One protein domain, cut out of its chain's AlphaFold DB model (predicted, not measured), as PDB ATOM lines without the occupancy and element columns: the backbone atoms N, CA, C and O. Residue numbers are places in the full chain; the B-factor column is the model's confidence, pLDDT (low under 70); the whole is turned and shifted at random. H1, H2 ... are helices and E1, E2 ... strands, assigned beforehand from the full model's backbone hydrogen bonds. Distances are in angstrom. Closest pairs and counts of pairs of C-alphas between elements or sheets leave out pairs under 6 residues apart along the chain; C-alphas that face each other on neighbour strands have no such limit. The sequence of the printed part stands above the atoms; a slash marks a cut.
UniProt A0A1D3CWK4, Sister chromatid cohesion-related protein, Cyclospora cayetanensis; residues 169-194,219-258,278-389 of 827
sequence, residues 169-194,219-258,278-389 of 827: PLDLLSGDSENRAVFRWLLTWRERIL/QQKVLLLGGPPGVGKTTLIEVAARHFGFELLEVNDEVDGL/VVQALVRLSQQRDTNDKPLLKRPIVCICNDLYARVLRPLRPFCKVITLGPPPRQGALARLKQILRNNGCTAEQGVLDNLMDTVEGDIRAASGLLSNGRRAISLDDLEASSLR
ATOM      1  N   PRO A 169       5.876 -19.719 -18.408       48.94
ATOM      2  CA  PRO A 169       7.002 -19.421 -17.512       48.94
ATOM      3  C   PRO A 169       8.322 -19.151 -18.262       48.94
ATOM      4  O   PRO A 169       9.088 -18.287 -17.859       48.94
ATOM      5  N   LEU A 170       8.499 -19.796 -19.421       51.97
ATOM      6  CA  LEU A 170       9.580 -19.609 -20.404       51.97
ATOM      7  C   LEU A 170       9.666 -18.199 -21.043       51.97
ATOM      8  O   LEU A 170      10.604 -17.919 -21.779       51.97
ATOM      9  N   ASP A 171       8.692 -17.312 -20.816       64.50
ATOM     10  CA  ASP A 171       8.670 -15.927 -21.329       64.50
ATOM     11  C   ASP A 171       9.392 -14.929 -20.388       64.50
ATOM     12  O   ASP A 171       9.398 -13.714 -20.622       64.50
ATOM     13  N   LEU A 172       9.972 -15.436 -19.295       74.25
ATOM     14  CA  LEU A 172      10.729 -14.692 -18.291       74.25
ATOM     15  C   LEU A 172      12.232 -14.758 -18.600       74.25
ATOM     16  O   LEU A 172      12.795 -15.834 -18.732       74.25
ATOM     17  N   LEU A 173      12.898 -13.599 -18.659       72.62
ATOM     18  CA  LEU A 173      14.350 -13.501 -18.903       72.62
ATOM     19  C   LEU A 173      15.217 -13.665 -17.638       72.62
ATOM     20  O   LEU A 173      16.441 -13.592 -17.706       72.62
ATOM     21  N   SER A 174      14.577 -13.853 -16.485       76.94
ATOM     22  CA  SER A 174      15.216 -14.269 -15.232       76.94
ATOM     23  C   SER A 174      15.664 -15.734 -15.316       76.94
ATOM     24  O   SER A 174      15.025 -16.518 -16.013       76.94
ATOM     25  N   GLY A 175      16.725 -16.113 -14.599       78.94
ATOM     26  CA  GLY A 175      17.268 -17.474 -14.633       78.94
ATOM     27  C   GLY A 175      16.312 -18.541 -14.085       78.94
ATOM     28  O   GLY A 175      15.558 -18.324 -13.131       78.94
ATOM     29  N   ASP A 176      16.336 -19.730 -14.691       78.69
ATOM     30  CA  ASP A 176      15.378 -20.792 -14.369       78.69
ATOM     31  C   ASP A 176      15.560 -21.383 -12.970       78.69
ATOM     32  O   ASP A 176      14.607 -21.894 -12.381       78.69
ATOM     33  N   SER A 177      16.765 -21.340 -12.403       83.56
ATOM     34  CA  SER A 177      17.015 -21.696 -10.999       83.56
ATOM     35  C   SER A 177      16.209 -20.802 -10.049       83.56
ATOM     36  O   SER A 177      15.515 -21.315  -9.164       83.56
ATOM     37  N   GLU A 178      16.218 -19.491 -10.282       86.44
ATOM     38  CA  GLU A 178      15.543 -18.490  -9.455       86.44
ATOM     39  C   GLU A 178      14.033 -18.515  -9.705       86.44
ATOM     40  O   GLU A 178      13.257 -18.552  -8.745       86.44
ATOM     41  N   ASN A 179      13.613 -18.612 -10.974       85.56
ATOM     42  CA  ASN A 179      12.214 -18.806 -11.363       85.56
ATOM     43  C   ASN A 179      11.633 -20.032 -10.638       85.56
ATOM     44  O   ASN A 179      10.678 -19.914  -9.867       85.56
ATOM     45  N   ARG A 180      12.262 -21.210 -10.781       84.81
ATOM     46  CA  ARG A 180      11.828 -22.445 -10.102       84.81
ATOM     47  C   ARG A 180      11.873 -22.318  -8.577       84.81
ATOM     48  O   ARG A 180      11.101 -22.993  -7.900       84.81
ATOM     49  N   ALA A 181      12.753 -21.500  -7.998       85.81
ATOM     50  CA  ALA A 181      12.823 -21.284  -6.549       85.81
ATOM     51  C   ALA A 181      11.708 -20.366  -5.999       85.81
ATOM     52  O   ALA A 181      11.268 -20.586  -4.861       85.81
ATOM     53  N   VAL A 182      11.231 -19.397  -6.796       85.19
ATOM     54  CA  VAL A 182      10.027 -18.585  -6.522       85.19
ATOM     55  C   VAL A 182       8.762 -19.427  -6.695       85.19
ATOM     56  O   VAL A 182       7.949 -19.495  -5.773       85.19
ATOM     57  N   PHE A 183       8.621 -20.130  -7.825       85.00
ATOM     58  CA  PHE A 183       7.444 -20.958  -8.111       85.00
ATOM     59  C   PHE A 183       7.259 -22.077  -7.070       85.00
ATOM     60  O   PHE A 183       6.156 -22.237  -6.552       85.00
ATOM     61  N   ARG A 184       8.330 -22.780  -6.660       84.69
ATOM     62  CA  ARG A 184       8.261 -23.777  -5.568       84.69
ATOM     63  C   ARG A 184       7.801 -23.177  -4.235       84.69
ATOM     64  O   ARG A 184       6.984 -23.782  -3.555       84.69
ATOM     65  N   TRP A 185       8.275 -21.983  -3.864       85.81
ATOM     66  CA  TRP A 185       7.857 -21.334  -2.609       85.81
ATOM     67  C   TRP A 185       6.382 -20.900  -2.637       85.81
ATOM     68  O   TRP A 185       5.683 -21.036  -1.634       85.81
ATOM     69  N   LEU A 186       5.883 -20.436  -3.789       82.81
ATOM     70  CA  LEU A 186       4.459 -20.142  -3.977       82.81
ATOM     71  C   LEU A 186       3.591 -21.412  -3.960       82.81
ATOM     72  O   LEU A 186       2.488 -21.372  -3.413       82.81
ATOM     73  N   LEU A 187       4.087 -22.542  -4.479       82.44
ATOM     74  CA  LEU A 187       3.386 -23.830  -4.445       82.44
ATOM     75  C   LEU A 187       3.177 -24.336  -3.005       82.44
ATOM     76  O   LEU A 187       2.035 -24.594  -2.625       82.44
ATOM     77  N   THR A 188       4.225 -24.347  -2.169       80.19
ATOM     78  CA  THR A 188       4.123 -24.695  -0.732       80.19
ATOM     79  C   THR A 188       3.080 -23.833  -0.004       80.19
ATOM     80  O   THR A 188       2.357 -24.289   0.884       80.19
ATOM     81  N   TRP A 189       2.951 -22.562  -0.394       78.25
ATOM     82  CA  TRP A 189       1.928 -21.670   0.150       78.25
ATOM     83  C   TRP A 189       0.521 -21.903  -0.421       78.25
ATOM     84  O   TRP A 189      -0.452 -21.760   0.325       78.25
ATOM     85  N   ARG A 190       0.385 -22.291  -1.698       72.75
ATOM     86  CA  ARG A 190      -0.892 -22.720  -2.301       72.75
ATOM     87  C   ARG A 190      -1.453 -23.918  -1.537       72.75
ATOM     88  O   ARG A 190      -2.603 -23.884  -1.100       72.75
ATOM     89  N   GLU A 191      -0.616 -24.924  -1.299       68.94
ATOM     90  CA  GLU A 191      -0.947 -26.106  -0.498       68.94
ATOM     91  C   GLU A 191      -1.375 -25.728   0.920       68.94
ATOM     92  O   GLU A 191      -2.426 -26.171   1.377       68.94
ATOM     93  N   ARG A 192      -0.652 -24.823   1.593       68.69
ATOM     94  CA  ARG A 192      -1.034 -24.325   2.925       68.69
ATOM     95  C   ARG A 192      -2.413 -23.646   2.944       68.69
ATOM     96  O   ARG A 192      -3.201 -23.879   3.860       68.69
ATOM     97  N   ILE A 193      -2.721 -22.805   1.953       68.00
ATOM     98  CA  ILE A 193      -3.961 -22.000   1.895       68.00
ATOM     99  C   ILE A 193      -5.199 -22.833   1.507       68.00
ATOM    100  O   ILE A 193      -6.323 -22.482   1.896       68.00
ATOM    101  N   LEU A 194      -5.004 -23.923   0.757       62.47
ATOM    102  CA  LEU A 194      -6.050 -24.878   0.378       62.47
ATOM    103  C   LEU A 194      -6.203 -25.996   1.427       62.47
ATOM    104  O   LEU A 194      -7.307 -26.255   1.908       62.47
ATOM    105  N   GLN A 219       9.476 -22.429   6.541       58.88
ATOM    106  CA  GLN A 219      10.233 -21.814   7.642       58.88
ATOM    107  C   GLN A 219      10.354 -20.287   7.476       58.88
ATOM    108  O   GLN A 219      10.335 -19.525   8.442       58.88
ATOM    109  N   GLN A 220      10.420 -19.839   6.219       69.19
ATOM    110  CA  GLN A 220      10.470 -18.444   5.803       69.19
ATOM    111  C   GLN A 220       9.133 -18.021   5.174       69.19
ATOM    112  O   GLN A 220       8.825 -18.326   4.017       69.19
ATOM    113  N   LYS A 221       8.338 -17.280   5.957       73.25
ATOM    114  CA  LYS A 221       6.979 -16.824   5.602       73.25
ATOM    115  C   LYS A 221       6.954 -15.681   4.579       73.25
ATOM    116  O   LYS A 221       5.910 -15.405   3.989       73.25
ATOM    117  N   VAL A 222       8.090 -15.015   4.391       83.31
ATOM    118  CA  VAL A 222       8.270 -13.847   3.525       83.31
ATOM    119  C   VAL A 222       9.341 -14.167   2.479       83.31
ATOM    120  O   VAL A 222      10.354 -14.784   2.802       83.31
ATOM    121  N   LEU A 223       9.126 -13.752   1.233       88.00
ATOM    122  CA  LEU A 223      10.088 -13.843   0.134       88.00
ATOM    123  C   LEU A 223      10.711 -12.461  -0.103       88.00
ATOM    124  O   LEU A 223       9.987 -11.479  -0.239       88.00
ATOM    125  N   LEU A 224      12.039 -12.388  -0.175       89.56
ATOM    126  CA  LEU A 224      12.796 -11.172  -0.467       89.56
ATOM    127  C   LEU A 224      13.506 -11.338  -1.816       89.56
ATOM    128  O   LEU A 224      14.467 -12.103  -1.920       89.56
ATOM    129  N   LEU A 225      13.021 -10.631  -2.839       89.94
ATOM    130  CA  LEU A 225      13.520 -10.716  -4.211       89.94
ATOM    131  C   LEU A 225      14.452  -9.536  -4.522       89.94
ATOM    132  O   LEU A 225      14.008  -8.390  -4.612       89.94
ATOM    133  N   GLY A 226      15.743  -9.828  -4.674       88.56
ATOM    134  CA  GLY A 226      16.804  -8.863  -4.974       88.56
ATOM    135  C   GLY A 226      17.322  -8.930  -6.409       88.56
ATOM    136  O   GLY A 226      16.954  -9.828  -7.163       88.56
ATOM    137  N   GLY A 227      18.209  -8.001  -6.771       86.81
ATOM    138  CA  GLY A 227      18.892  -7.956  -8.072       86.81
ATOM    139  C   GLY A 227      18.937  -6.538  -8.659       86.81
ATOM    140  O   GLY A 227      18.271  -5.652  -8.119       86.81
ATOM    141  N   PRO A 228      19.662  -6.295  -9.766       81.62
ATOM    142  CA  PRO A 228      19.712  -4.982 -10.416       81.62
ATOM    143  C   PRO A 228      18.349  -4.542 -11.007       81.62
ATOM    144  O   PRO A 228      17.385  -5.327 -11.038       81.62
ATOM    145  N   PRO A 229      18.198  -3.269 -11.433       80.31
ATOM    146  CA  PRO A 229      17.010  -2.815 -12.158       80.31
ATOM    147  C   PRO A 229      16.882  -3.531 -13.516       80.31
ATOM    148  O   PRO A 229      17.775  -4.255 -13.941       80.31
ATOM    149  N   GLY A 230      15.734  -3.398 -14.183       75.00
ATOM    150  CA  GLY A 230      15.532  -3.945 -15.535       75.00
ATOM    151  C   GLY A 230      15.260  -5.449 -15.641       75.00
ATOM    152  O   GLY A 230      14.412  -5.844 -16.435       75.00
ATOM    153  N   VAL A 231      15.889  -6.274 -14.793       80.12
ATOM    154  CA  VAL A 231      15.894  -7.760 -14.828       80.12
ATOM    155  C   VAL A 231      14.505  -8.426 -14.858       80.12
ATOM    156  O   VAL A 231      14.364  -9.570 -15.286       80.12
ATOM    157  N   GLY A 232      13.454  -7.721 -14.426       79.50
ATOM    158  CA  GLY A 232      12.077  -8.231 -14.440       79.50
ATOM    159  C   GLY A 232      11.565  -8.750 -13.094       79.50
ATOM    160  O   GLY A 232      10.586  -9.489 -13.075       79.50
ATOM    161  N   LYS A 233      12.173  -8.331 -11.972       85.81
ATOM    162  CA  LYS A 233      11.791  -8.719 -10.595       85.81
ATOM    163  C   LYS A 233      10.271  -8.659 -10.345       85.81
ATOM    164  O   LYS A 233       9.674  -9.638  -9.907       85.81
ATOM    165  N   THR A 234       9.635  -7.535 -10.685       84.38
ATOM    166  CA  THR A 234       8.176  -7.343 -10.573       84.38
ATOM    167  C   THR A 234       7.404  -8.250 -11.533       84.38
ATOM    168  O   THR A 234       6.433  -8.885 -11.131       84.38
ATOM    169  N   THR A 235       7.872  -8.380 -12.779       83.62
ATOM    170  CA  THR A 235       7.263  -9.221 -13.821       83.62
ATOM    171  C   THR A 235       7.221 -10.698 -13.421       83.62
ATOM    172  O   THR A 235       6.213 -11.358 -13.658       83.62
ATOM    173  N   LEU A 236       8.278 -11.216 -12.782       84.94
ATOM    174  CA  LEU A 236       8.330 -12.588 -12.262       84.94
ATOM    175  C   LEU A 236       7.210 -12.841 -11.245       84.94
ATOM    176  O   LEU A 236       6.511 -13.848 -11.335       84.94
ATOM    177  N   ILE A 237       7.005 -11.912 -10.308       86.06
ATOM    178  CA  ILE A 237       5.965 -12.021  -9.275       86.06
ATOM    179  C   ILE A 237       4.567 -11.853  -9.885       86.06
ATOM    180  O   ILE A 237       3.673 -12.630  -9.562       86.06
ATOM    181  N   GLU A 238       4.377 -10.900 -10.800       83.00
ATOM    182  CA  GLU A 238       3.109 -10.672 -11.509       83.00
ATOM    183  C   GLU A 238       2.683 -11.905 -12.333       83.00
ATOM    184  O   GLU A 238       1.521 -12.317 -12.301       83.00
ATOM    185  N   VAL A 239       3.630 -12.526 -13.046       82.69
ATOM    186  CA  VAL A 239       3.406 -13.745 -13.837       82.69
ATOM    187  C   VAL A 239       3.157 -14.950 -12.927       82.69
ATOM    188  O   VAL A 239       2.178 -15.666 -13.136       82.69
ATOM    189  N   ALA A 240       3.974 -15.162 -11.892       82.56
ATOM    190  CA  ALA A 240       3.804 -16.289 -10.973       82.56
ATOM    191  C   ALA A 240       2.493 -16.199 -10.167       82.56
ATOM    192  O   ALA A 240       1.799 -17.203 -10.017       82.56
ATOM    193  N   ALA A 241       2.102 -15.004  -9.707       81.94
ATOM    194  CA  ALA A 241       0.825 -14.789  -9.028       81.94
ATOM    195  C   ALA A 241      -0.361 -15.178  -9.925       81.94
ATOM    196  O   ALA A 241      -1.232 -15.929  -9.486       81.94
ATOM    197  N   ARG A 242      -0.354 -14.758 -11.202       78.56
ATOM    198  CA  ARG A 242      -1.383 -15.151 -12.180       78.56
ATOM    199  C   ARG A 242      -1.415 -16.661 -12.433       78.56
ATOM    200  O   ARG A 242      -2.506 -17.220 -12.444       78.56
ATOM    201  N   HIS A 243      -0.262 -17.323 -12.576       76.38
ATOM    202  CA  HIS A 243      -0.189 -18.785 -12.771       76.38
ATOM    203  C   HIS A 243      -0.789 -19.582 -11.610       76.38
ATOM    204  O   HIS A 243      -1.480 -20.570 -11.835       76.38
ATOM    205  N   PHE A 244      -0.571 -19.151 -10.366       74.69
ATOM    206  CA  PHE A 244      -1.131 -19.827  -9.190       74.69
ATOM    207  C   PHE A 244      -2.531 -19.332  -8.779       74.69
ATOM    208  O   PHE A 244      -3.079 -19.832  -7.797       74.69
ATOM    209  N   GLY A 245      -3.123 -18.381  -9.513       73.06
ATOM    210  CA  GLY A 245      -4.451 -17.827  -9.223       73.06
ATOM    211  C   GLY A 245      -4.504 -16.875  -8.018       73.06
ATOM    212  O   GLY A 245      -5.571 -16.694  -7.434       73.06
ATOM    213  N   PHE A 246      -3.379 -16.273  -7.624       74.62
ATOM    214  CA  PHE A 246      -3.326 -15.287  -6.544       74.62
ATOM    215  C   PHE A 246      -3.697 -13.878  -7.045       74.62
ATOM    216  O   PHE A 246      -3.132 -13.375  -8.017       74.62
ATOM    217  N   GLU A 247      -4.608 -13.205  -6.333       71.25
ATOM    218  CA  GLU A 247      -4.821 -11.754  -6.448       71.25
ATOM    219  C   GLU A 247      -3.558 -11.018  -5.971       71.25
ATOM    220  O   GLU A 247      -3.022 -11.360  -4.923       71.25
ATOM    221  N   LEU A 248      -3.081 -10.007  -6.703       74.19
ATOM    222  CA  LEU A 248      -1.875  -9.243  -6.359       74.19
ATOM    223  C   LEU A 248      -2.261  -7.838  -5.863       74.19
ATOM    224  O   LEU A 248      -2.698  -7.020  -6.669       74.19
ATOM    225  N   LEU A 249      -2.076  -7.532  -4.570       72.00
ATOM    226  CA  LEU A 249      -2.121  -6.142  -4.087       72.00
ATOM    227  C   LEU A 249      -0.697  -5.589  -3.997       72.00
ATOM    228  O   LEU A 249       0.034  -5.876  -3.047       72.00
ATOM    229  N   GLU A 250      -0.315  -4.809  -5.004       76.12
ATOM    230  CA  GLU A 250       0.926  -4.040  -5.023       76.12
ATOM    231  C   GLU A 250       0.800  -2.811  -4.111       76.12
ATOM    232  O   GLU A 250      -0.101  -1.985  -4.274       76.12
ATOM    233  N   VAL A 251       1.720  -2.682  -3.156       67.31
ATOM    234  CA  VAL A 251       1.999  -1.420  -2.466       67.31
ATOM    235  C   VAL A 251       3.291  -0.866  -3.049       67.31
ATOM    236  O   VAL A 251       4.232  -1.625  -3.261       67.31
ATOM    237  N   ASN A 252       3.362   0.446  -3.264       65.38
ATOM    238  CA  ASN A 252       4.594   1.145  -3.626       65.38
ATOM    239  C   ASN A 252       4.948   2.174  -2.533       65.38
ATOM    240  O   ASN A 252       4.045   2.716  -1.895       65.38
ATOM    241  N   ASP A 253       6.240   2.436  -2.306       50.25
ATOM    242  CA  ASP A 253       6.728   3.272  -1.186       50.25
ATOM    243  C   ASP A 253       6.441   4.777  -1.394       50.25
ATOM    244  O   ASP A 253       6.580   5.581  -0.476       50.25
ATOM    245  N   GLU A 254       5.960   5.164  -2.579       42.69
ATOM    246  CA  GLU A 254       5.547   6.531  -2.940       42.69
ATOM    247  C   GLU A 254       4.253   7.016  -2.235       42.69
ATOM    248  O   GLU A 254       3.744   8.093  -2.554       42.69
ATOM    249  N   VAL A 255       3.691   6.248  -1.289       33.28
ATOM    250  CA  VAL A 255       2.469   6.609  -0.545       33.28
ATOM    251  C   VAL A 255       2.617   6.316   0.955       33.28
ATOM    252  O   VAL A 255       2.575   5.161   1.377       33.28
ATOM    253  N   ASP A 256       2.649   7.369   1.785       34.19
ATOM    254  CA  ASP A 256       2.775   7.353   3.265       34.19
ATOM    255  C   ASP A 256       1.687   6.560   4.049       34.19
ATOM    256  O   ASP A 256       1.603   6.634   5.277       34.19
ATOM    257  N   GLY A 257       0.797   5.821   3.380       32.28
ATOM    258  CA  GLY A 257      -0.422   5.260   3.970       32.28
ATOM    259  C   GLY A 257      -0.280   3.926   4.717       32.28
ATOM    260  O   GLY A 257      -1.052   3.672   5.646       32.28
ATOM    261  N   LEU A 258       0.659   3.044   4.341       40.56
ATOM    262  CA  LEU A 258       0.570   1.632   4.764       40.56
ATOM    263  C   LEU A 258       0.805   1.411   6.270       40.56
ATOM    264  O   LEU A 258       0.189   0.526   6.873       40.56
ATOM    265  N   VAL A 278       7.737  -0.342   8.060       68.62
ATOM    266  CA  VAL A 278       7.102  -1.539   7.470       68.62
ATOM    267  C   VAL A 278       7.952  -2.792   7.724       68.62
ATOM    268  O   VAL A 278       7.426  -3.846   8.069       68.62
ATOM    269  N   VAL A 279       9.280  -2.658   7.672       68.00
ATOM    270  CA  VAL A 279      10.227  -3.732   7.998       68.00
ATOM    271  C   VAL A 279      10.105  -4.224   9.446       68.00
ATOM    272  O   VAL A 279      10.067  -5.431   9.676       68.00
ATOM    273  N   GLN A 280      10.024  -3.323  10.430       67.19
ATOM    274  CA  GLN A 280       9.856  -3.705  11.839       67.19
ATOM    275  C   GLN A 280       8.503  -4.388  12.082       67.19
ATOM    276  O   GLN A 280       8.452  -5.390  12.796       67.19
ATOM    277  N   ALA A 281       7.434  -3.908  11.436       69.19
ATOM    278  CA  ALA A 281       6.122  -4.549  11.484       69.19
ATOM    279  C   ALA A 281       6.154  -5.969  10.882       69.19
ATOM    280  O   ALA A 281       5.678  -6.912  11.510       69.19
ATOM    281  N   LEU A 282       6.786  -6.155   9.715       73.38
ATOM    282  CA  LEU A 282       6.948  -7.467   9.072       73.38
ATOM    283  C   LEU A 282       7.768  -8.448   9.923       73.38
ATOM    284  O   LEU A 282       7.378  -9.609  10.057       73.38
ATOM    285  N   VAL A 283       8.866  -7.997  10.543       74.44
ATOM    286  CA  VAL A 283       9.667  -8.830  11.459       74.44
ATOM    287  C   VAL A 283       8.822  -9.292  12.650       74.44
ATOM    288  O   VAL A 283       8.806 -10.487  12.951       74.44
ATOM    289  N   ARG A 284       8.053  -8.391  13.278       74.81
ATOM    290  CA  ARG A 284       7.147  -8.750  14.383       74.81
ATOM    291  C   ARG A 284       6.061  -9.731  13.950       74.81
ATOM    292  O   ARG A 284       5.887 -10.747  14.613       74.81
ATOM    293  N   LEU A 285       5.376  -9.484  12.833       70.75
ATOM    294  CA  LEU A 285       4.322 -10.371  12.318       70.75
ATOM    295  C   LEU A 285       4.855 -11.750  11.892       70.75
ATOM    296  O   LEU A 285       4.125 -12.740  11.958       70.75
ATOM    297  N   SER A 286       6.126 -11.842  11.487       69.00
ATOM    298  CA  SER A 286       6.784 -13.122  11.207       69.00
ATOM    299  C   SER A 286       7.114 -13.901  12.490       69.00
ATOM    300  O   SER A 286       6.956 -15.124  12.518       69.00
ATOM    301  N   GLN A 287       7.513 -13.213  13.565       70.62
ATOM    302  CA  GLN A 287       7.840 -13.817  14.864       70.62
ATOM    303  C   GLN A 287       6.599 -14.181  15.698       70.62
ATOM    304  O   GLN A 287       6.579 -15.225  16.349       70.62
ATOM    305  N   GLN A 288       5.566 -13.339  15.684       66.25
ATOM    306  CA  GLN A 288       4.370 -13.496  16.511       66.25
ATOM    307  C   GLN A 288       3.512 -14.710  16.112       66.25
ATOM    308  O   GLN A 288       3.322 -15.039  14.933       66.25
ATOM    309  N   ARG A 289       2.938 -15.346  17.137       62.16
ATOM    310  CA  ARG A 289       1.970 -16.442  17.046       62.16
ATOM    311  C   ARG A 289       0.680 -16.043  17.774       62.16
ATOM    312  O   ARG A 289       0.727 -15.310  18.758       62.16
ATOM    313  N   ASP A 290      -0.458 -16.530  17.284       62.19
ATOM    314  CA  ASP A 290      -1.746 -16.526  17.988       62.19
ATOM    315  C   ASP A 290      -1.615 -17.268  19.337       62.19
ATOM    316  O   ASP A 290      -0.749 -18.126  19.505       62.19
ATOM    317  N   THR A 291      -2.565 -17.068  20.258       55.06
ATOM    318  CA  THR A 291      -2.691 -17.793  21.552       55.06
ATOM    319  C   THR A 291      -2.903 -19.316  21.439       55.06
ATOM    320  O   THR A 291      -3.208 -19.984  22.420       55.06
ATOM    321  N   ASN A 292      -2.803 -19.864  20.229       57.72
ATOM    322  CA  ASN A 292      -2.926 -21.279  19.877       57.72
ATOM    323  C   ASN A 292      -1.716 -21.723  19.018       57.72
ATOM    324  O   ASN A 292      -1.885 -22.529  18.104       57.72
ATOM    325  N   ASP A 293      -0.552 -21.087  19.208       59.59
ATOM    326  CA  ASP A 293       0.720 -21.253  18.475       59.59
ATOM    327  C   ASP A 293       0.692 -21.060  16.941       59.59
ATOM    328  O   ASP A 293       1.715 -21.145  16.261       59.59
ATOM    329  N   LYS A 294      -0.465 -20.726  16.364       59.03
ATOM    330  CA  LYS A 294      -0.637 -20.535  14.918       59.03
ATOM    331  C   LYS A 294       0.025 -19.232  14.454       59.03
ATOM    332  O   LYS A 294      -0.148 -18.206  15.105       59.03
ATOM    333  N   PRO A 295       0.738 -19.204  13.317       62.09
ATOM    334  CA  PRO A 295       1.326 -17.967  12.812       62.09
ATOM    335  C   PRO A 295       0.241 -16.976  12.356       62.09
ATOM    336  O   PRO A 295      -0.708 -17.352  11.664       62.09
ATOM    337  N   LEU A 296       0.414 -15.694  12.701       64.50
ATOM    338  CA  LEU A 296      -0.508 -14.619  12.307       64.50
ATOM    339  C   LEU A 296      -0.565 -14.424  10.784       64.50
ATOM    340  O   LEU A 296      -1.644 -14.217  10.222       64.50
ATOM    341  N   LEU A 297       0.584 -14.544  10.110       67.31
ATOM    342  CA  LEU A 297       0.694 -14.513   8.651       67.31
ATOM    343  C   LEU A 297       0.049 -15.766   8.033       67.31
ATOM    344  O   LEU A 297       0.675 -16.813   7.873       67.31
ATOM    345  N   LYS A 298      -1.234 -15.635   7.685       66.62
ATOM    346  CA  LYS A 298      -2.078 -16.656   7.024       66.62
ATOM    347  C   LYS A 298      -2.021 -16.586   5.487       66.62
ATOM    348  O   LYS A 298      -2.775 -17.266   4.800       66.62
ATOM    349  N   ARG A 299      -1.132 -15.739   4.969       71.94
ATOM    350  CA  ARG A 299      -0.830 -15.441   3.564       71.94
ATOM    351  C   ARG A 299       0.704 -15.319   3.469       71.94
ATOM    352  O   ARG A 299       1.285 -14.845   4.451       71.94
ATOM    353  N   PRO A 300       1.355 -15.694   2.351       80.31
ATOM    354  CA  PRO A 300       2.729 -15.258   2.103       80.31
ATOM    355  C   PRO A 300       2.843 -13.721   2.105       80.31
ATOM    356  O   PRO A 300       1.838 -13.009   2.112       80.31
ATOM    357  N   ILE A 301       4.068 -13.202   2.051       84.50
ATOM    358  CA  ILE A 301       4.355 -11.806   1.676       84.50
ATOM    359  C   ILE A 301       5.571 -11.822   0.752       84.50
ATOM    360  O   ILE A 301       6.506 -12.588   0.987       84.50
ATOM    361  N   VAL A 302       5.573 -10.985  -0.286       85.81
ATOM    362  CA  VAL A 302       6.750 -10.776  -1.140       85.81
ATOM    363  C   VAL A 302       7.216  -9.329  -1.016       85.81
ATOM    364  O   VAL A 302       6.399  -8.414  -1.087       85.81
ATOM    365  N   CYS A 303       8.519  -9.139  -0.836       86.56
ATOM    366  CA  CYS A 303       9.203  -7.851  -0.819       86.56
ATOM    367  C   CYS A 303      10.148  -7.786  -2.028       86.56
ATOM    368  O   CYS A 303      10.946  -8.707  -2.227       86.56
ATOM    369  N   ILE A 304      10.095  -6.707  -2.811       87.00
ATOM    370  CA  ILE A 304      11.017  -6.474  -3.933       87.00
ATOM    371  C   ILE A 304      12.046  -5.431  -3.504       87.00
ATOM    372  O   ILE A 304      11.685  -4.381  -2.981       87.00
ATOM    373  N   CYS A 305      13.332  -5.692  -3.727       84.81
ATOM    374  CA  CYS A 305      14.402  -4.753  -3.394       84.81
ATOM    375  C   CYS A 305      15.427  -4.671  -4.527       84.81
ATOM    376  O   CYS A 305      15.615  -5.625  -5.282       84.81
ATOM    377  N   ASN A 306      16.099  -3.527  -4.654       86.44
ATOM    378  CA  ASN A 306      17.218  -3.393  -5.586       86.44
ATOM    379  C   ASN A 306      18.512  -3.898  -4.925       86.44
ATOM    380  O   ASN A 306      19.068  -4.917  -5.328       86.44
ATOM    381  N   ASP A 307      18.916  -3.259  -3.825       81.44
ATOM    382  CA  ASP A 307      20.016  -3.722  -2.981       81.44
ATOM    383  C   ASP A 307      19.502  -4.609  -1.832       81.44
ATOM    384  O   ASP A 307      18.772  -4.154  -0.952       81.44
ATOM    385  N   LEU A 308      19.929  -5.875  -1.807       82.75
ATOM    386  CA  LEU A 308      19.686  -6.791  -0.687       82.75
ATOM    387  C   LEU A 308      20.467  -6.399   0.571       82.75
ATOM    388  O   LEU A 308      20.013  -6.654   1.689       82.75
ATOM    389  N   TYR A 309      21.654  -5.813   0.410       83.19
ATOM    390  CA  TYR A 309      22.599  -5.528   1.485       83.19
ATOM    391  C   TYR A 309      22.281  -4.242   2.258       83.19
ATOM    392  O   TYR A 309      22.817  -4.065   3.363       83.19
ATOM    393  N   ALA A 310      21.301  -3.462   1.794       79.94
ATOM    394  CA  ALA A 310      20.790  -2.242   2.402       79.94
ATOM    395  C   ALA A 310      20.546  -2.391   3.911       79.94
ATOM    396  O   ALA A 310      19.934  -3.358   4.387       79.94
ATOM    397  N   ARG A 311      21.017  -1.405   4.691       75.81
ATOM    398  CA  ARG A 311      21.035  -1.463   6.168       75.81
ATOM    399  C   ARG A 311      19.647  -1.700   6.775       75.81
ATOM    400  O   ARG A 311      19.546  -2.424   7.760       75.81
ATOM    401  N   VAL A 312      18.600  -1.147   6.159       74.00
ATOM    402  CA  VAL A 312      17.201  -1.266   6.607       74.00
ATOM    403  C   VAL A 312      16.680  -2.709   6.503       74.00
ATOM    404  O   VAL A 312      15.893  -3.130   7.340       74.00
ATOM    405  N   LEU A 313      17.172  -3.505   5.543       79.44
ATOM    406  CA  LEU A 313      16.771  -4.906   5.336       79.44
ATOM    407  C   LEU A 313      17.513  -5.908   6.234       79.44
ATOM    408  O   LEU A 313      17.099  -7.063   6.332       79.44
ATOM    409  N   ARG A 314      18.611  -5.504   6.893       81.44
ATOM    410  CA  ARG A 314      19.416  -6.387   7.763       81.44
ATOM    411  C   ARG A 314      18.587  -7.173   8.804       81.44
ATOM    412  O   ARG A 314      18.830  -8.373   8.898       81.44
ATOM    413  N   PRO A 315      17.632  -6.585   9.558       79.31
ATOM    414  CA  PRO A 315      16.811  -7.342  10.513       79.31
ATOM    415  C   PRO A 315      15.763  -8.261   9.861       79.31
ATOM    416  O   PRO A 315      15.249  -9.147  10.533       79.31
ATOM    417  N   LEU A 316      15.436  -8.064   8.578       80.19
ATOM    418  CA  LEU A 316      14.387  -8.806   7.869       80.19
ATOM    419  C   LEU A 316      14.914 -10.080   7.197       80.19
ATOM    420  O   LEU A 316      14.250 -11.115   7.246       80.19
ATOM    421  N   ARG A 317      16.128 -10.022   6.631       83.44
ATOM    422  CA  ARG A 317      16.802 -11.148   5.954       83.44
ATOM    423  C   ARG A 317      16.721 -12.502   6.683       83.44
ATOM    424  O   ARG A 317      16.333 -13.453   6.014       83.44
ATOM    425  N   PRO A 318      17.019 -12.643   7.994       83.38
ATOM    426  CA  PRO A 318      16.973 -13.955   8.655       83.38
ATOM    427  C   PRO A 318      15.568 -14.582   8.726       83.38
ATOM    428  O   PRO A 318      15.458 -15.787   8.922       83.38
ATOM    429  N   PHE A 319      14.499 -13.800   8.540       78.56
ATOM    430  CA  PHE A 319      13.109 -14.280   8.554       78.56
ATOM    431  C   PHE A 319      12.517 -14.472   7.144       78.56
ATOM    432  O   PHE A 319      11.329 -14.781   7.019       78.56
ATOM    433  N   CYS A 320      13.322 -14.278   6.093       84.38
ATOM    434  CA  CYS A 320      12.882 -14.283   4.698       84.38
ATOM    435  C   CYS A 320      13.658 -15.284   3.844       84.38
ATOM    436  O   CYS A 320      14.860 -15.468   4.023       84.38
ATOM    437  N   LYS A 321      12.991 -15.848   2.834       87.06
ATOM    438  CA  LYS A 321      13.660 -16.559   1.749       87.06
ATOM    439  C   LYS A 321      14.269 -15.509   0.832       87.06
ATOM    440  O   LYS A 321      13.531 -14.739   0.225       87.06
ATOM    441  N   VAL A 322      15.592 -15.437   0.765       89.19
ATOM    442  CA  VAL A 322      16.285 -14.493  -0.120       89.19
ATOM    443  C   VAL A 322      16.507 -15.160  -1.473       89.19
ATOM    444  O   VAL A 322      17.056 -16.257  -1.530       89.19
ATOM    445  N   ILE A 323      16.080 -14.505  -2.551       89.12
ATOM    446  CA  ILE A 323      16.378 -14.908  -3.930       89.12
ATOM    447  C   ILE A 323      16.976 -13.698  -4.647       89.12
ATOM    448  O   ILE A 323      16.386 -12.618  -4.650       89.12
ATOM    449  N   THR A 324      18.151 -13.879  -5.244       90.00
ATOM    450  CA  THR A 324      18.857 -12.839  -6.000       90.00
ATOM    451  C   THR A 324      18.719 -13.135  -7.483       90.00
ATOM    452  O   THR A 324      19.186 -14.172  -7.939       90.00
ATOM    453  N   LEU A 325      18.108 -12.226  -8.237       87.38
ATOM    454  CA  LEU A 325      18.067 -12.301  -9.691       87.38
ATOM    455  C   LEU A 325      19.319 -11.637 -10.273       87.38
ATOM    456  O   LEU A 325      19.562 -10.454 -10.028       87.38
ATOM    457  N   GLY A 326      20.112 -12.399 -11.026       83.44
ATOM    458  CA  GLY A 326      21.213 -11.868 -11.834       83.44
ATOM    459  C   GLY A 326      20.716 -11.185 -13.118       83.44
ATOM    460  O   GLY A 326      19.537 -11.312 -13.456       83.44
ATOM    461  N   PRO A 327      21.586 -10.459 -13.845       80.69
ATOM    462  CA  PRO A 327      21.249  -9.941 -15.170       80.69
ATOM    463  C   PRO A 327      20.880 -11.085 -16.139       80.69
ATOM    464  O   PRO A 327      21.382 -12.203 -15.991       80.69
ATOM    465  N   PRO A 328      20.001 -10.832 -17.125       81.31
ATOM    466  CA  PRO A 328      19.552 -11.850 -18.072       81.31
ATOM    467  C   PRO A 328      20.699 -12.315 -18.990       81.31
ATOM    468  O   PRO A 328      21.554 -11.506 -19.358       81.31
ATOM    469  N   PRO A 329      20.710 -13.581 -19.448       83.12
ATOM    470  CA  PRO A 329      21.709 -14.048 -20.405       83.12
ATOM    471  C   PRO A 329      21.583 -13.291 -21.737       83.12
ATOM    472  O   PRO A 329      20.486 -13.191 -22.298       83.12
ATOM    473  N   ARG A 330      22.713 -12.800 -22.274       82.50
ATOM    474  CA  ARG A 330      22.787 -11.961 -23.492       82.50
ATOM    475  C   ARG A 330      21.956 -12.526 -24.648       82.50
ATOM    476  O   ARG A 330      21.156 -11.805 -25.235       82.50
ATOM    477  N   GLN A 331      22.084 -13.824 -24.930       83.25
ATOM    478  CA  GLN A 331      21.345 -14.502 -26.003       83.25
ATOM    479  C   GLN A 331      19.817 -14.456 -25.802       83.25
ATOM    480  O   GLN A 331      19.085 -14.160 -26.745       83.25
ATOM    481  N   GLY A 332      19.331 -14.686 -24.576       81.19
ATOM    482  CA  GLY A 332      17.903 -14.614 -24.248       81.19
ATOM    483  C   GLY A 332      17.357 -13.187 -24.353       81.19
ATOM    484  O   GLY A 332      16.301 -12.963 -24.949       81.19
ATOM    485  N   ALA A 333      18.115 -12.205 -23.854       81.94
ATOM    486  CA  ALA A 333      17.776 -10.792 -24.003       81.94
ATOM    487  C   ALA A 333      17.708 -10.379 -25.487       81.94
ATOM    488  O   ALA A 333      16.694  -9.829 -25.916       81.94
ATOM    489  N   LEU A 334      18.709 -10.736 -26.301       84.25
ATOM    490  CA  LEU A 334      18.716 -10.503 -27.752       84.25
ATOM    491  C   LEU A 334      17.533 -11.175 -28.461       84.25
ATOM    492  O   LEU A 334      16.890 -10.547 -29.302       84.25
ATOM    493  N   ALA A 335      17.204 -12.426 -28.124       83.44
ATOM    494  CA  ALA A 335      16.053 -13.130 -28.691       83.44
ATOM    495  C   ALA A 335      14.734 -12.393 -28.390       83.44
ATOM    496  O   ALA A 335      13.900 -12.207 -29.282       83.44
ATOM    497  N   ARG A 336      14.575 -11.883 -27.163       81.81
ATOM    498  CA  ARG A 336      13.414 -11.074 -26.772       81.81
ATOM    499  C   ARG A 336      13.394  -9.700 -27.440       81.81
ATOM    500  O   ARG A 336      12.324  -9.273 -27.864       81.81
ATOM    501  N   LEU A 337      14.532  -9.024 -27.597       79.75
ATOM    502  CA  LEU A 337      14.607  -7.751 -28.327       79.75
ATOM    503  C   LEU A 337      14.265  -7.940 -29.815       79.75
ATOM    504  O   LEU A 337      13.470  -7.172 -30.351       79.75
ATOM    505  N   LYS A 338      14.737  -9.020 -30.457       83.44
ATOM    506  CA  LYS A 338      14.318  -9.420 -31.818       83.44
ATOM    507  C   LYS A 338      12.809  -9.658 -31.912       83.44
ATOM    508  O   LYS A 338      12.176  -9.215 -32.868       83.44
ATOM    509  N   GLN A 339      12.213 -10.326 -30.924       81.88
ATOM    510  CA  GLN A 339      10.763 -10.535 -30.857       81.88
ATOM    511  C   GLN A 339       9.999  -9.210 -30.674       81.88
ATOM    512  O   GLN A 339       8.991  -8.985 -31.342       81.88
ATOM    513  N   ILE A 340      10.490  -8.308 -29.818       80.75
ATOM    514  CA  ILE A 340       9.921  -6.968 -29.619       80.75
ATOM    515  C   ILE A 340       9.991  -6.159 -30.921       80.75
ATOM    516  O   ILE A 340       8.983  -5.574 -31.309       80.75
ATOM    517  N   LEU A 341      11.121  -6.164 -31.631       80.69
ATOM    518  CA  LEU A 341      11.279  -5.486 -32.923       80.69
ATOM    519  C   LEU A 341      10.294  -6.007 -33.978       80.69
ATOM    520  O   LEU A 341       9.539  -5.212 -34.542       80.69
ATOM    521  N   ARG A 342      10.212  -7.335 -34.156       81.00
ATOM    522  CA  ARG A 342       9.226  -7.991 -35.038       81.00
ATOM    523  C   ARG A 342       7.795  -7.553 -34.705       81.00
ATOM    524  O   ARG A 342       7.057  -7.159 -35.601       81.00
ATOM    525  N   ASN A 343       7.431  -7.537 -33.421       78.38
ATOM    526  CA  ASN A 343       6.097  -7.136 -32.964       78.38
ATOM    527  C   ASN A 343       5.809  -5.628 -33.122       78.38
ATOM    528  O   ASN A 343       4.645  -5.245 -33.178       78.38
ATOM    529  N   ASN A 344       6.829  -4.767 -33.192       76.50
ATOM    530  CA  ASN A 344       6.668  -3.328 -33.454       76.50
ATOM    531  C   ASN A 344       6.753  -2.971 -34.953       76.50
ATOM    532  O   ASN A 344       6.506  -1.821 -35.312       76.50
ATOM    533  N   GLY A 345       7.087  -3.926 -35.831       74.06
ATOM    534  CA  GLY A 345       7.339  -3.655 -37.250       74.06
ATOM    535  C   GLY A 345       8.631  -2.867 -37.498       74.06
ATOM    536  O   GLY A 345       8.714  -2.124 -38.477       74.06
ATOM    537  N   CYS A 346       9.614  -3.004 -36.605       75.44
ATOM    538  CA  CYS A 346      10.923  -2.364 -36.705       75.44
ATOM    539  C   CYS A 346      11.989  -3.382 -37.132       75.44
ATOM    540  O   CYS A 346      11.991  -4.519 -36.657       75.44
ATOM    541  N   THR A 347      12.932  -2.966 -37.974       72.88
ATOM    542  CA  THR A 347      14.131  -3.735 -38.325       72.88
ATOM    543  C   THR A 347      15.367  -3.130 -37.659       72.88
ATOM    544  O   THR A 347      15.546  -1.915 -37.619       72.88
ATOM    545  N   ALA A 348      16.229  -3.989 -37.122       77.94
ATOM    546  CA  ALA A 348      17.555  -3.622 -36.643       77.94
ATOM    547  C   ALA A 348      18.530  -4.745 -36.999       77.94
ATOM    548  O   ALA A 348      18.147  -5.920 -37.029       77.94
ATOM    549  N   GLU A 349      19.768  -4.372 -37.282       78.25
ATOM    550  CA  GLU A 349      20.847  -5.301 -37.595       78.25
ATOM    551  C   GLU A 349      21.353  -6.022 -36.335       78.25
ATOM    552  O   GLU A 349      21.175  -5.544 -35.211       78.25
ATOM    553  N   GLN A 350      22.007  -7.174 -36.513       81.69
ATOM    554  CA  GLN A 350      22.571  -7.935 -35.400       81.69
ATOM    555  C   GLN A 350      23.606  -7.125 -34.605       81.69
ATOM    556  O   GLN A 350      23.476  -7.037 -33.389       81.69
ATOM    557  N   GLY A 351      24.571  -6.481 -35.276       78.75
ATOM    558  CA  GLY A 351      25.595  -5.667 -34.606       78.75
ATOM    559  C   GLY A 351      25.010  -4.479 -33.832       78.75
ATOM    560  O   GLY A 351      25.444  -4.183 -32.724       78.75
ATOM    561  N   VAL A 352      23.953  -3.850 -34.361       79.56
ATOM    562  CA  VAL A 352      23.229  -2.758 -33.684       79.56
ATOM    563  C   VAL A 352      22.528  -3.259 -32.412       79.56
ATOM    564  O   VAL A 352      22.543  -2.580 -31.388       79.56
ATOM    565  N   LEU A 353      21.951  -4.466 -32.441       79.94
ATOM    566  CA  LEU A 353      21.357  -5.107 -31.261       79.94
ATOM    567  C   LEU A 353      22.393  -5.543 -30.216       79.94
ATOM    568  O   LEU A 353      22.122  -5.435 -29.021       79.94
ATOM    569  N   ASP A 354      23.552  -6.035 -30.649       82.06
ATOM    570  CA  ASP A 354      24.646  -6.421 -29.760       82.06
ATOM    571  C   ASP A 354      25.264  -5.202 -29.063       82.06
ATOM    572  O   ASP A 354      25.301  -5.165 -27.834       82.06
ATOM    573  N   ASN A 355      25.602  -4.150 -29.815       80.50
ATOM    574  CA  ASN A 355      26.105  -2.896 -29.250       80.50
ATOM    575  C   ASN A 355      25.085  -2.229 -28.307       80.50
ATOM    576  O   ASN A 355      25.468  -1.640 -27.295       80.50
ATOM    577  N   LEU A 356      23.778  -2.363 -28.573       78.81
ATOM    578  CA  LEU A 356      22.731  -1.925 -27.644       78.81
ATOM    579  C   LEU A 356      22.716  -2.741 -26.347       78.81
ATOM    580  O   LEU A 356      22.469  -2.167 -25.292       78.81
ATOM    581  N   MET A 357      22.969  -4.051 -26.395       78.69
ATOM    582  CA  MET A 357      23.061  -4.872 -25.183       78.69
ATOM    583  C   MET A 357      24.276  -4.501 -24.330       78.69
ATOM    584  O   MET A 357      24.137  -4.422 -23.109       78.69
ATOM    585  N   ASP A 358      25.422  -4.225 -24.959       80.44
ATOM    586  CA  ASP A 358      26.640  -3.783 -24.267       80.44
ATOM    587  C   ASP A 358      26.481  -2.383 -23.657       80.44
ATOM    588  O   ASP A 358      26.822  -2.173 -22.497       80.44
ATOM    589  N   THR A 359      25.847  -1.452 -24.379       75.62
ATOM    590  CA  THR A 359      25.551  -0.088 -23.889       75.62
ATOM    591  C   THR A 359      24.584  -0.063 -22.692       75.62
ATOM    592  O   THR A 359      24.452   0.952 -22.010       75.62
ATOM    593  N   VAL A 360      23.855  -1.156 -22.447       72.25
ATOM    594  CA  VAL A 360      22.719  -1.204 -21.510       72.25
ATOM    595  C   VAL A 360      22.952  -2.154 -20.322       72.25
ATOM    596  O   VAL A 360      22.094  -2.264 -19.443       72.25
ATOM    597  N   GLU A 361      24.098  -2.842 -20.260       71.38
ATOM    598  CA  GLU A 361      24.501  -3.728 -19.147       71.38
ATOM    599  C   GLU A 361      23.446  -4.798 -18.756       71.38
ATOM    600  O   GLU A 361      23.427  -5.324 -17.642       71.38
ATOM    601  N   GLY A 362      22.536  -5.141 -19.677       69.44
ATOM    602  CA  GLY A 362      21.442  -6.092 -19.448       69.44
ATOM    603  C   GLY A 362      20.114  -5.518 -18.917       69.44
ATOM    604  O   GLY A 362      19.182  -6.300 -18.703       69.44
ATOM    605  N   ASP A 363      19.948  -4.198 -18.745       78.38
ATOM    606  CA  ASP A 363      18.640  -3.605 -18.401       78.38
ATOM    607  C   ASP A 363      17.666  -3.636 -19.602       78.38
ATOM    608  O   ASP A 363      17.558  -2.709 -20.408       78.38
ATOM    609  N   ILE A 364      16.862  -4.701 -19.675       75.19
ATOM    610  CA  ILE A 364      15.809  -4.911 -20.688       75.19
ATOM    611  C   ILE A 364      14.838  -3.713 -20.794       75.19
ATOM    612  O   ILE A 364      14.290  -3.441 -21.867       75.19
ATOM    613  N   ARG A 365      14.600  -2.982 -19.697       75.69
ATOM    614  CA  ARG A 365      13.688  -1.827 -19.640       75.69
ATOM    615  C   ARG A 365      14.325  -0.586 -20.260       75.69
ATOM    616  O   ARG A 365      13.629   0.161 -20.947       75.69
ATOM    617  N   ALA A 366      15.622  -0.373 -20.050       72.50
ATOM    618  CA  ALA A 366      16.385   0.670 -20.729       72.50
ATOM    619  C   ALA A 366      16.546   0.351 -22.226       72.50
ATOM    620  O   ALA A 366      16.229   1.207 -23.053       72.50
ATOM    621  N   ALA A 367      16.893  -0.895 -22.568       72.12
ATOM    622  CA  ALA A 367      16.987  -1.398 -23.940       72.12
ATOM    623  C   ALA A 367      15.676  -1.179 -24.709       72.12
ATOM    624  O   ALA A 367      15.640  -0.484 -25.723       72.12
ATOM    625  N   SER A 368      14.556  -1.686 -24.182       67.94
ATOM    626  CA  SER A 368      13.244  -1.474 -24.798       67.94
ATOM    627  C   SER A 368      12.812  -0.004 -24.789       67.94
ATOM    628  O   SER A 368      12.010   0.386 -25.635       67.94
ATOM    629  N   GLY A 369      13.316   0.814 -23.862       68.38
ATOM    630  CA  GLY A 369      13.099   2.260 -23.844       68.38
ATOM    631  C   GLY A 369      13.752   2.956 -25.039       68.38
ATOM    632  O   GLY A 369      13.084   3.740 -25.712       68.38
ATOM    633  N   LEU A 370      15.008   2.617 -25.351       66.69
ATOM    634  CA  LEU A 370      15.724   3.105 -26.536       66.69
ATOM    635  C   LEU A 370      15.018   2.666 -27.829       66.69
ATOM    636  O   LEU A 370      14.705   3.508 -28.673       66.69
ATOM    637  N   LEU A 371      14.642   1.384 -27.931       69.06
ATOM    638  CA  LEU A 371      13.856   0.857 -29.058       69.06
ATOM    639  C   LEU A 371      12.454   1.494 -29.186       69.06
ATOM    640  O   LEU A 371      11.840   1.417 -30.248       69.06
ATOM    641  N   SER A 372      11.917   2.129 -28.134       63.06
ATOM    642  CA  SER A 372      10.587   2.765 -28.174       63.06
ATOM    643  C   SER A 372      10.549   4.094 -28.941       63.06
ATOM    644  O   SER A 372       9.460   4.606 -29.217       63.06
ATOM    645  N   ASN A 373      11.712   4.634 -29.328       62.62
ATOM    646  CA  ASN A 373      11.887   5.964 -29.924       62.62
ATOM    647  C   ASN A 373      11.500   6.065 -31.420       62.62
ATOM    648  O   ASN A 373      12.114   6.793 -32.196       62.62
ATOM    649  N   GLY A 374      10.429   5.374 -31.823       53.16
ATOM    650  CA  GLY A 374       9.592   5.741 -32.974       53.16
ATOM    651  C   GLY A 374      10.129   5.501 -34.391       53.16
ATOM    652  O   GLY A 374       9.398   5.785 -35.339       53.16
ATOM    653  N   ARG A 375      11.350   4.984 -34.575       59.62
ATOM    654  CA  ARG A 375      11.930   4.725 -35.909       59.62
ATOM    655  C   ARG A 375      11.688   3.286 -36.380       59.62
ATOM    656  O   ARG A 375      11.685   2.352 -35.584       59.62
ATOM    657  N   ARG A 376      11.463   3.112 -37.691       55.94
ATOM    658  CA  ARG A 376      11.218   1.797 -38.330       55.94
ATOM    659  C   ARG A 376      12.497   1.009 -38.618       55.94
ATOM    660  O   ARG A 376      12.451  -0.212 -38.607       55.94
ATOM    661  N   ALA A 377      13.599   1.706 -38.863       57.56
ATOM    662  CA  ALA A 377      14.943   1.150 -38.927       57.56
ATOM    663  C   ALA A 377      15.789   1.826 -37.842       57.56
ATOM    664  O   ALA A 377      15.505   2.972 -37.481       57.56
ATOM    665  N   ILE A 378      16.788   1.120 -37.317       66.88
ATOM    666  CA  ILE A 378      17.694   1.617 -36.275       66.88
ATOM    667  C   ILE A 378      19.127   1.394 -36.764       66.88
ATOM    668  O   ILE A 378      19.518   0.244 -36.969       66.88
ATOM    669  N   SER A 379      19.874   2.481 -36.982       65.50
ATOM    670  CA  SER A 379      21.306   2.441 -37.309       65.50
ATOM    671  C   SER A 379      22.171   2.498 -36.044       65.50
ATOM    672  O   SER A 379      21.671   2.725 -34.939       65.50
ATOM    673  N   LEU A 380      23.482   2.312 -36.217       64.06
ATOM    674  CA  LEU A 380      24.471   2.486 -35.154       64.06
ATOM    675  C   LEU A 380      24.470   3.932 -34.615       64.06
ATOM    676  O   LEU A 380      24.437   4.149 -33.405       64.06
ATOM    677  N   ASP A 381      24.416   4.916 -35.516       58.69
ATOM    678  CA  ASP A 381      24.488   6.353 -35.202       58.69
ATOM    679  C   ASP A 381      23.278   6.824 -34.386       58.69
ATOM    680  O   ASP A 381      23.409   7.635 -33.469       58.69
ATOM    681  N   ASP A 382      22.091   6.281 -34.676       60.44
ATOM    682  CA  ASP A 382      20.875   6.535 -33.895       60.44
ATOM    683  C   ASP A 382      20.979   5.995 -32.460       60.44
ATOM    684  O   ASP A 382      20.333   6.518 -31.543       60.44
ATOM    685  N   LEU A 383      21.798   4.964 -32.250       61.00
ATOM    686  CA  LEU A 383      22.070   4.387 -30.939       61.00
ATOM    687  C   LEU A 383      23.054   5.247 -30.147       61.00
ATOM    688  O   LEU A 383      22.780   5.556 -28.989       61.00
ATOM    689  N   GLU A 384      24.122   5.745 -30.773       60.19
ATOM    690  CA  GLU A 384      24.995   6.743 -30.140       60.19
ATOM    691  C   GLU A 384      24.218   8.030 -29.801       60.19
ATOM    692  O   GLU A 384      24.221   8.488 -28.656       60.19
ATOM    693  N   ALA A 385      23.451   8.566 -30.757       57.28
ATOM    694  CA  ALA A 385      22.672   9.799 -30.611       57.28
ATOM    695  C   ALA A 385      21.513   9.720 -29.593       57.28
ATOM    696  O   ALA A 385      20.978  10.761 -29.183       57.28
ATOM    697  N   SER A 386      21.103   8.511 -29.189       55.59
ATOM    698  CA  SER A 386      20.081   8.289 -28.154       55.59
ATOM    699  C   SER A 386      20.668   7.902 -26.794       55.59
ATOM    700  O   SER A 386      20.123   8.333 -25.775       55.59
ATOM    701  N   SER A 387      21.807   7.206 -26.758       53.91
ATOM    702  CA  SER A 387      22.595   6.977 -25.538       53.91
ATOM    703  C   SER A 387      23.147   8.283 -24.955       53.91
ATOM    704  O   SER A 387      23.067   8.491 -23.747       53.91
ATOM    705  N   LEU A 388      23.544   9.236 -25.812       46.94
ATOM    706  CA  LEU A 388      23.952  10.614 -25.470       46.94
ATOM    707  C   LEU A 388      22.888  11.472 -24.732       46.94
ATOM    708  O   LEU A 388      23.069  12.679 -24.576       46.94
ATOM    709  N   ARG A 389      21.751  10.900 -24.307       41.56
ATOM    710  CA  ARG A 389      20.634  11.613 -23.652       41.56
ATOM    711  C   ARG A 389      20.250  11.076 -22.268       41.56
ATOM    712  O   ARG A 389      19.178  11.419 -21.770       41.56
TER     713      ARG A 389
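What this domain is: This is residues 169 to 194, 219 to 258 and 278 to 389 of the 827 residues of the protein "Sister chromatid cohesion-related protein" of Cyclospora cayetanensis (UniProt A0A1D3CWK4). The model is two lobes in a row, joined by residues 325 to 329: one lobe is a small three-stranded sheet with H1 and H2 over one face, the other is a cluster of four crossed helices, H4 to H7. In the sheet lobe H3 only grazes the sheet, and the loop of residues 288 to 300 reaches to one end of the long axis. The printed part has 178 residues with seven named helices and three named strands, in the order H1 E1 H2 H3 E2 E3 H4 H5 H6 H7; the sheet runs E2 E1 E3, all parallel, and the class is mostly helix. The whole is loose, with a radius of gyration of the C-alphas of 19.7 A, and spans 67 by 33 by 27 A.

Where its parts are: H1, residues 176 to 194, begins with C-alpha 176 at (15.378, -20.792, -14.369) and is 26.3 A long from first to last C-alpha. After the first cut come E1, residues 222 to 226, 13.0 A, with C-alpha 222 at (8.270, -13.847, 3.525), and H2, residues 233 to 243, 15.8 A. After the second cut, H3 holds residues 278 to 287, 14.4 A. E2, residues 301 to 305, is 13.3 A long, and E3, residues 320 to 324, is 12.3 A long. H4 holds residues 330 to 344, 20.8 A, and H5 residues 350 to 359, 14.2 A. H6, residues 364 to 371, is 10.4 A long, and H7, residues 380 to 387, 10.8 A, ends with C-alpha 387 at (22.595, 6.977, -25.538).

How they stand to each other: E1 is the inner strand of the sheet. Its direction and that of E3 differ by 21 degrees, with N 224 and O 321 at 2.8 A, within hydrogen-bond range. E2 and E1 differ by 19 degrees, with N 303 and O 223 at 2.8 A, also within hydrogen-bond range. H1 and H2 are on the same face, in two layers, helices on one face of a sheet. H1 runs along the strands over E1 and E3, at a height over the sheet of 11.2 A; the closest C-alphas of H1 and E3 are those of Glu 178 and Ile 323, 6.6 A apart. H2 runs along the strands at a height over the sheet of 10.4 A, only just over E2 and E1, with 3 of its C-alphas falling on each. H1, with residues 179 to 183 alone, and H2 only just touch, with 3 pairs of C-alphas within 8 A; the closest are Phe 183 and Ala 240, 6.6 A. H4 to H7 are not on the sheet. H4 and H5 touch, closest at C-alphas 334 and 353, 7.0 A, at a steep tilt of 64 degrees, opposite ways. H4 and H6 only just touch, with 3 pairs of C-alphas within 8 A, closest at C-alphas 333 and 364, 7.0 A. H5 and H7 touch, closest at C-alphas 352 and 380, 5.6 A, at a shallow tilt of 23 degrees, the same way. H6 and H7 only just touch, with 3 pairs of C-alphas within 8 A, closest at C-alphas 370 and 386, 7.0 A. H4 and H7 are apart. In H1, H3, H4, H5, H6 and H7 every O i to N i+4 pair is within hydrogen-bond range; in H2, 6 of 7 are.

The domain as a whole: The C-alphas farthest apart are those of Asn 292 and Asp 381, 67.4 A. Residues 195 to 218 are not printed, with 18.1 A between C-alphas 194 and 219; residues 259 to 277 are not printed, with 7.7 A between C-alphas 258 and 278. The links H3 to E2 and E2 to E3 are long. Mean pLDDT of the printed part is 73.9, and 56 residues are under 70, among them residues 251 to 258, 288 to 298 and 368 to 389.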